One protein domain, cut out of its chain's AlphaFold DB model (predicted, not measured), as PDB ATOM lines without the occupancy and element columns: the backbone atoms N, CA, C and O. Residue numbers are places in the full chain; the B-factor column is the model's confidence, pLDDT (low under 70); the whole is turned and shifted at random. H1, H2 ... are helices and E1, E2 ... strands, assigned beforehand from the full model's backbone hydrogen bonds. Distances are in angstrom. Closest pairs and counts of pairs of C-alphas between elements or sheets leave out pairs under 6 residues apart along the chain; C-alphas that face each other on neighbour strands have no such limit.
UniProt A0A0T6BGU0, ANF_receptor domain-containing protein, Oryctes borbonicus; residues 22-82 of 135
ATOM      1  N   ARG A  22      29.558  10.938  63.832       81.56
ATOM      2  CA  ARG A  22      30.417   9.791  64.141       81.56
ATOM      3  C   ARG A  22      31.293   9.442  62.934       81.56
ATOM      4  O   ARG A  22      30.883   9.691  61.801       81.56
ATOM      5  N   ALA A  23      32.463   8.853  63.171       83.06
ATOM      6  CA  ALA A  23      33.414   8.518  62.108       83.06
ATOM      7  C   ALA A  23      32.812   7.573  61.051       83.06
ATOM      8  O   ALA A  23      33.079   7.723  59.864       83.06
ATOM      9  N   GLU A  24      31.901   6.684  61.450       86.12
ATOM     10  CA  GLU A  24      31.256   5.726  60.546       86.12
ATOM     11  C   GLU A  24      30.414   6.417  59.465       86.12
ATOM     12  O   GLU A  24      30.261   5.894  58.363       86.12
ATOM     13  N   ALA A  25      29.895   7.618  59.741       87.88
ATOM     14  CA  ALA A  25      29.180   8.395  58.734       87.88
ATOM     15  C   ALA A  25      30.115   8.870  57.612       87.88
ATOM     16  O   ALA A  25      29.697   8.934  56.457       87.88
ATOM     17  N   ALA A  26      31.375   9.172  57.938       87.00
ATOM     18  CA  ALA A  26      32.372   9.504  56.932       87.00
ATOM     19  C   ALA A  26      32.764   8.271  56.108       87.00
ATOM     20  O   ALA A  26      32.869   8.379  54.892       87.00
ATOM     21  N   PHE A  27      32.871   7.090  56.727       89.00
ATOM     22  CA  PHE A  27      33.139   5.846  55.992       89.00
ATOM     23  C   PHE A  27      32.031   5.525  54.983       89.00
ATOM     24  O   PHE A  27      32.314   5.171  53.840       89.00
ATOM     25  N   LEU A  28      30.763   5.709  55.371       92.75
ATOM     26  CA  LEU A  28      29.637   5.513  54.457       92.75
ATOM     27  C   LEU A  28      29.634   6.543  53.316       92.75
ATOM     28  O   LEU A  28      29.371   6.182  52.169       92.75
ATOM     29  N   TYR A  29      29.945   7.807  53.618       92.62
ATOM     30  CA  TYR A  29      30.111   8.841  52.593       92.62
ATOM     31  C   TYR A  29      31.198   8.446  51.588       92.62
ATOM     32  O   TYR A  29      30.964   8.485  50.379       92.62
ATOM     33  N   ASP A  30      32.363   8.029  52.084       93.00
ATOM     34  CA  ASP A  30      33.501   7.647  51.255       93.00
ATOM     35  C   ASP A  30      33.138   6.468  50.346       93.00
ATOM     36  O   ASP A  30      33.370   6.541  49.140       93.00
ATOM     37  N   ALA A  31      32.486   5.430  50.883       94.56
ATOM     38  CA  ALA A  31      32.058   4.258  50.118       94.56
ATOM     39  C   ALA A  31      31.164   4.636  48.924       94.56
ATOM     40  O   ALA A  31      31.430   4.233  47.787       94.56
ATOM     41  N   VAL A  32      30.145   5.470  49.158       96.38
ATOM     42  CA  VAL A  32      29.242   5.947  48.097       96.38
ATOM     43  C   VAL A  32      29.995   6.814  47.086       96.38
ATOM     44  O   VAL A  32      29.789   6.681  45.880       96.38
ATOM     45  N   HIS A  33      30.889   7.685  47.552       95.38
ATOM     46  CA  HIS A  33      31.625   8.601  46.686       95.38
ATOM     47  C   HIS A  33      32.662   7.890  45.804       95.38
ATOM     48  O   HIS A  33      32.883   8.274  44.654       95.38
ATOM     49  N   ILE A  34      33.322   6.847  46.313       95.94
ATOM     50  CA  ILE A  34      34.230   6.007  45.520       95.94
ATOM     51  C   ILE A  34      33.431   5.221  44.477       95.94
ATOM     52  O   ILE A  34      33.794   5.257  43.303       95.94
ATOM     53  N   TYR A  35      32.311   4.601  44.868       96.88
ATOM     54  CA  TYR A  35      31.430   3.895  43.934       96.88
ATOM     55  C   TYR A  35      30.931   4.809  42.808       96.88
ATOM     56  O   TYR A  35      31.035   4.459  41.636       96.88
ATOM     57  N   ALA A  36      30.438   6.006  43.144       97.44
ATOM     58  CA  ALA A  36      29.924   6.955  42.160       97.44
ATOM     59  C   ALA A  36      30.994   7.371  41.139       97.44
ATOM     60  O   ALA A  36      30.710   7.435  39.944       97.44
ATOM     61  N   ARG A  37      32.234   7.603  41.590       97.00
ATOM     62  CA  ARG A  37      33.362   7.912  40.698       97.00
ATOM     63  C   ARG A  37      33.718   6.735  39.795       97.00
ATOM     64  O   ARG A  37      33.920   6.936  38.604       97.00
ATOM     65  N   ALA A  38      33.760   5.519  40.333       97.62
ATOM     66  CA  ALA A  38      34.034   4.328  39.535       97.62
ATOM     67  C   ALA A  38      32.944   4.085  38.480       97.62
ATOM     68  O   ALA A  38      33.259   3.897  37.309       97.62
ATOM     69  N   LEU A  39      31.669   4.199  38.864       98.06
ATOM     70  CA  LEU A  39      30.534   4.106  37.945       98.06
ATOM     71  C   LEU A  39      30.583   5.190  36.859       98.06
ATOM     72  O   LEU A  39      30.307   4.911  35.695       98.06
ATOM     73  N   GLN A  40      30.950   6.422  37.220       98.06
ATOM     74  CA  GLN A  40      31.139   7.500  36.252       98.06
ATOM     75  C   GLN A  40      32.221   7.145  35.225       98.06
ATOM     76  O   GLN A  40      32.022   7.387  34.034       98.06
ATOM     77  N   THR A  41      33.340   6.558  35.658       97.62
ATOM     78  CA  THR A  41      34.402   6.085  34.759       97.62
ATOM     79  C   THR A  41      33.899   4.977  33.834       97.62
ATOM     80  O   THR A  41      34.067   5.090  32.622       97.62
ATOM     81  N   THR A  42      33.202   3.970  34.372       98.00
ATOM     82  CA  THR A  42      32.568   2.892  33.589       98.00
ATOM     83  C   THR A  42      31.658   3.459  32.496       98.00
ATOM     84  O   THR A  42      31.806   3.122  31.323       98.00
ATOM     85  N   LEU A  43      30.765   4.389  32.852       98.12
ATOM     86  CA  LEU A  43      29.858   5.040  31.900       98.12
ATOM     87  C   LEU A  43      30.603   5.872  30.849       98.12
ATOM     88  O   LEU A  43      30.242   5.845  29.674       98.12
ATOM     89  N   SER A  44      31.644   6.601  31.257       97.94
ATOM     90  CA  SER A  44      32.442   7.440  30.351       97.94
ATOM     91  C   SER A  44      33.214   6.610  29.323       97.94
ATOM     92  O   SER A  44      33.435   7.073  28.208       97.94
ATOM     93  N   ASN A  45      33.564   5.373  29.678       97.69
ATOM     94  CA  ASN A  45      34.213   4.412  28.789       97.69
ATOM     95  C   ASN A  45      33.219   3.610  27.927       97.69
ATOM     96  O   ASN A  45      33.636   2.764  27.140       97.69
ATOM     97  N   GLY A  46      31.912   3.878  28.041       97.81
ATOM     98  CA  GLY A  46      30.869   3.174  27.289       97.81
ATOM     99  C   GLY A  46      30.644   1.728  27.742       97.81
ATOM    100  O   GLY A  46      30.085   0.929  26.991       97.81
ATOM    101  N   GLU A  47      31.088   1.379  28.948       98.00
ATOM    102  CA  GLU A  47      30.911   0.051  29.527       98.00
ATOM    103  C   GLU A  47      29.523  -0.109  30.168       98.00
ATOM    104  O   GLU A  47      28.827   0.865  30.462       98.00
ATOM    105  N   ASP A  48      29.108  -1.358  30.407       97.62
ATOM    106  CA  ASP A  48      27.824  -1.649  31.048       97.62
ATOM    107  C   ASP A  48      27.841  -1.215  32.530       97.62
ATOM    108  O   ASP A  48      28.596  -1.789  33.321       97.62
ATOM    109  N   PRO A  49      26.975  -0.275  32.964       96.56
ATOM    110  CA  PRO A  49      26.882   0.135  34.366       96.56
ATOM    111  C   PRO A  49      26.391  -0.974  35.310       96.56
ATOM    112  O   PRO A  49      26.409  -0.796  36.526       96.56
ATOM    113  N   ARG A  50      25.920  -2.111  34.783       97.56
ATOM    114  CA  ARG A  50      25.574  -3.306  35.568       97.56
ATOM    115  C   ARG A  50      26.732  -4.295  35.699       97.56
ATOM    116  O   ARG A  50      26.619  -5.252  36.464       97.56
ATOM    117  N   ASN A  51      27.852  -4.068  35.012       97.94
ATOM    118  CA  ASN A  51      29.055  -4.874  35.169       97.94
ATOM    119  C   ASN A  51      29.788  -4.484  36.462       97.94
ATOM    120  O   ASN A  51      30.708  -3.666  36.469       97.94
ATOM    121  N   GLY A  52      29.373  -5.092  37.577       96.56
ATOM    122  CA  GLY A  52      29.962  -4.831  38.892       96.56
ATOM    123  C   GLY A  52      31.469  -5.097  38.948       96.56
ATOM    124  O   GLY A  52      32.191  -4.351  39.601       96.56
ATOM    125  N   THR A  53      31.967  -6.096  38.216       97.44
ATOM    126  CA  THR A  53      33.404  -6.405  38.152       97.44
ATOM    127  C   THR A  53      34.201  -5.246  37.560       97.44
ATOM    128  O   THR A  53      35.234  -4.874  38.111       97.44
ATOM    129  N   ALA A  54      33.711  -4.641  36.476       97.38
ATOM    130  CA  ALA A  54      34.351  -3.474  35.873       97.38
ATOM    131  C   ALA A  54      34.382  -2.281  36.839       97.38
ATOM    132  O   ALA A  54      35.430  -1.668  37.030       97.38
ATOM    133  N   ILE A  55      33.264  -2.003  37.516       98.19
ATOM    134  CA  ILE A  55      33.175  -0.917  38.502       98.19
ATOM    135  C   ILE A  55      34.177  -1.136  39.641       98.19
ATOM    136  O   ILE A  55      34.939  -0.229  39.968       98.19
ATOM    137  N   ILE A  56      34.228  -2.338  40.220       97.31
ATOM    138  CA  ILE A  56      35.179  -2.659  41.294       97.31
ATOM    139  C   ILE A  56      36.629  -2.522  40.814       97.31
ATOM    140  O   ILE A  56      37.464  -1.992  41.546       97.31
ATOM    141  N   ASN A  57      36.939  -2.921  39.578       97.50
ATOM    142  CA  ASN A  57      38.279  -2.745  39.016       97.50
ATOM    143  C   ASN A  57      38.678  -1.267  38.891       97.50
ATOM    144  O   ASN A  57      39.846  -0.947  39.090       97.50
ATOM    145  N   TYR A  58      37.729  -0.363  38.633       97.56
ATOM    146  CA  TYR A  58      37.982   1.082  38.659       97.56
ATOM    147  C   TYR A  58      38.134   1.665  40.071       97.56
ATOM    148  O   TYR A  58      38.625   2.785  40.210       97.56
ATOM    149  N   MET A  59      37.718   0.945  41.116       96.75
ATOM    150  CA  MET A  59      37.920   1.357  42.511       96.75
ATOM    151  C   MET A  59      39.297   0.936  43.044       96.75
ATOM    152  O   MET A  59      39.934   1.699  43.772       96.75
ATOM    153  N   LYS A  60      39.758  -0.264  42.683       95.94
ATOM    154  CA  LYS A  60      41.020  -0.855  43.155       95.94
ATOM    155  C   LYS A  60      42.248  -0.059  42.724       95.94
ATOM    156  O   LYS A  60      42.249   0.587  41.680       95.94
ATOM    157  N   ARG A  61      43.322  -0.136  43.518       93.69
ATOM    158  CA  ARG A  61      44.599   0.570  43.278       93.69
ATOM    159  C   ARG A  61      44.454   2.084  43.082       93.69
ATOM    160  O   ARG A  61      45.267   2.708  42.397       93.69
ATOM    161  N   THR A  62      43.432   2.702  43.676       92.12
ATOM    162  CA  THR A  62      43.201   4.151  43.571       92.12
ATOM    163  C   THR A  62      43.391   4.866  44.898       92.12
ATOM    164  O   THR A  62      43.298   4.284  45.978       92.12
ATOM    165  N   TYR A  63      43.642   6.172  44.812       91.69
ATOM    166  CA  TYR A  63      43.607   7.058  45.965       91.69
ATOM    167  C   TYR A  63      42.294   7.820  46.014       91.69
ATOM    168  O   TYR A  63      41.749   8.242  44.989       91.69
ATOM    169  N   TYR A  64      41.829   8.096  47.224       91.44
ATOM    170  CA  TYR A  64      40.717   9.000  47.439       91.44
ATOM    171  C   TYR A  64      40.918   9.865  48.671       91.44
ATOM    172  O   TYR A  64      41.552   9.474  49.648       91.44
ATOM    173  N   ARG A  65      40.347  11.067  48.616       89.94
ATOM    174  CA  ARG A  65      40.286  11.957  49.766       89.94
ATOM    175  C   ARG A  65      39.038  11.623  50.572       89.94
ATOM    176  O   ARG A  65      37.933  11.813  50.070       89.94
ATOM    177  N   SER A  66      39.229  11.141  51.794       88.81
ATOM    178  CA  SER A  66      38.138  10.870  52.729       88.81
ATOM    179  C   SER A  66      37.405  12.161  53.104       88.81
ATOM    180  O   SER A  66      38.018  13.234  53.175       88.81
ATOM    181  N   ALA A  67      36.117  12.064  53.437       88.50
ATOM    182  CA  ALA A  67      35.362  13.130  54.095       88.50
ATOM    183  C   ALA A  67      36.006  13.595  55.412       88.50
ATOM    184  O   ALA A  67      35.842  14.750  55.803       88.50
ATOM    185  N   MET A  68      36.788  12.734  56.070       84.00
ATOM    186  CA  MET A  68      37.580  13.095  57.252       84.00
ATOM    187  C   MET A  68      38.842  13.910  56.911       84.00
ATOM    188  O   MET A  68      39.506  14.422  57.807       84.00
ATOM    189  N   GLY A  69      39.169  14.062  55.623       82.19
ATOM    190  CA  GLY A  69      40.202  14.962  55.111       82.19
ATOM    191  C   GLY A  69      41.545  14.312  54.777       82.19
ATOM    192  O   GLY A  69      42.367  14.967  54.135       82.19
ATOM    193  N   TYR A  70      41.770  13.054  55.159       81.62
ATOM    194  CA  TYR A  70      42.995  12.317  54.840       81.62
ATOM    195  C   TYR A  70      42.914  11.600  53.482       81.62
ATOM    196  O   TYR A  70      41.831  11.287  52.985       81.62
ATOM    197  N   MET A  71      44.078  11.358  52.872       83.19
ATOM    198  CA  MET A  71      44.204  10.546  51.658       83.19
ATOM    199  C   MET A  71      44.275   9.071  52.037       83.19
ATOM    200  O   MET A  71      45.128   8.679  52.830       83.19
ATOM    201  N   VAL A  72      43.392   8.273  51.451       87.56
ATOM    202  CA  VAL A  72      43.332   6.820  51.600       87.56
ATOM    203  C   VAL A  72      43.725   6.186  50.278       87.56
ATOM    204  O   VAL A  72      43.430   6.731  49.212       87.56
ATOM    205  N   TYR A  73      44.386   5.042  50.349       88.56
ATOM    206  CA  TYR A  73      44.655   4.203  49.194       88.56
ATOM    207  C   TYR A  73      43.828   2.925  49.302       88.56
ATOM    208  O   TYR A  73      43.684   2.383  50.391       88.56
ATOM    209  N   MET A  74      43.253   2.477  48.193       90.50
ATOM    210  CA  MET A  74      42.601   1.177  48.089       90.50
ATOM    211  C   MET A  74      43.546   0.221  47.373       90.50
ATOM    212  O   MET A  74      44.029   0.551  46.290       90.50
ATOM    213  N   ASP A  75      43.814  -0.936  47.965       89.56
ATOM    214  CA  ASP A  75      44.754  -1.909  47.418       89.56
ATOM    215  C   ASP A  75      44.159  -2.719  46.241       89.56
ATOM    216  O   ASP A  75      43.110  -2.387  45.676       89.56
ATOM    217  N   GLU A  76      44.862  -3.773  45.820       92.44
ATOM    218  CA  GLU A  76      44.398  -4.669  44.749       92.44
ATOM    219  C   GLU A  76      43.248  -5.593  45.178       92.44
ATOM    220  O   GLU A  76      42.462  -6.061  44.344       92.44
ATOM    221  N   ASN A  77      43.120  -5.859  46.474       92.44
ATOM    222  CA  ASN A  77      42.041  -6.669  47.025       92.44
ATOM    223  C   ASN A  77      40.754  -5.847  47.185       92.44
ATOM    224  O   ASN A  77      39.664  -6.415  47.157       92.44
ATOM    225  N   GLY A  78      40.866  -4.516  47.201       89.19
ATOM    226  CA  GLY A  78      39.767  -3.587  47.457       89.19
ATOM    227  C   GLY A  78      39.733  -3.094  48.905       89.19
ATOM    228  O   GLY A  78      38.757  -2.457  49.303       89.19
ATOM    229  N   ASP A  79      40.785  -3.361  49.677       89.75
ATOM    230  CA  ASP A  79      40.902  -2.974  51.073       89.75
ATOM    231  C   ASP A  79      41.465  -1.557  51.201       89.75
ATOM    232  O   ASP A  79      42.371  -1.139  50.477       89.75
ATOM    233  N   ALA A  80      40.904  -0.788  52.137       87.62
ATOM    234  CA  ALA A  80      41.390   0.546  52.448       87.62
ATOM    235  C   ALA A  80      42.645   0.468  53.329       87.62
ATOM    236  O   ALA A  80      42.609   0.023  54.476       87.62
ATOM    237  N   GLU A  81      43.751   0.968  52.799       83.50
ATOM    238  CA  GLU A  81      45.018   1.118  53.499       83.50
ATOM    239  C   GLU A  81      45.036   2.390  54.356       83.50
ATOM    240  O   GLU A  81      44.660   3.477  53.906       83.50
ATOM    241  N   GLY A  82      45.535   2.284  55.589       73.38
ATOM    242  CA  GLY A  82      45.630   3.419  56.501       73.38
ATOM    243  C   GLY A  82      46.716   3.275  57.562       73.38
ATOM    244  O   GLY A  82      47.159   2.181  57.900       73.38
TER     245      GLY A  82
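AT A GLANCE: This is residues 22 to 82 of the 135 residues of the protein "ANF_receptor domain-containing protein" of Oryctes borbonicus (UniProt A0A0T6BGU0). A small two-stranded hairpin, E1 and E2, and a short helix, H2, are set along one long helix, H1, which makes the longest axis. H2 packs across the later part of H1, while the hairpin comes near H1 around residues 30 to 34, and residues 80 to 81 fold back to pair with E2. The printed part has 61 residues, with two named helices and two named strands in the order H1, H2, E1, E2; the sheet is antiparallel and the class is mostly helix. The whole is compact but elongated, with a radius of gyration of the C-alphas of 11.9 A and spans of 36 by 20 by 14 A.

HOW THE PARTS SIT: E1, residues 63 to 65, and E2, residues 71 to 74, form an antiparallel hairpin, with 143 degrees between their directions. N 64 and O 72 are 2.9 A apart, and N 72 and O 64 are 2.8 A apart, both within hydrogen-bond range. Residues 73 to 74 of E2 also pair, antiparallel, with residues 80 to 81. The closest C-alphas of E1 and H1, residues 23 to 44, are those of Tyr 64 and Ile 34, 7.4 A apart. H1 and E2 are apart. H2, residues 52 to 59, touches H1 at residues 34 to 42 of H1 alone; their closest C-alphas, those of Tyr 58 and Ala 38, are 5.2 A apart. Their lines are only just about perpendicular, at 70.4 degrees. In H1 and H2 every O i to N i+4 pair is within hydrogen-bond range.

IN THESE COORDINATES: H1 runs 31.8 A from C-alpha 23 at (33.414, 8.518, 62.108) to C-alpha 44 at (32.442, 7.440, 30.351). H2 is 10.7 A long and E1 7.0 A. E2 is 10.2 A long and ends at C-alpha 74, (42.601, 1.177, 48.089).

THE WHOLE: The C-alphas farthest apart, those of Arg 22 and Gly 46, are 37.4 A apart. The printed part has no cut. The links H2 to E1 and E1 to E2 are tight, and H1 to H2 is short. Mean pLDDT of the printed part is 92.5, and no printed residue is under 70.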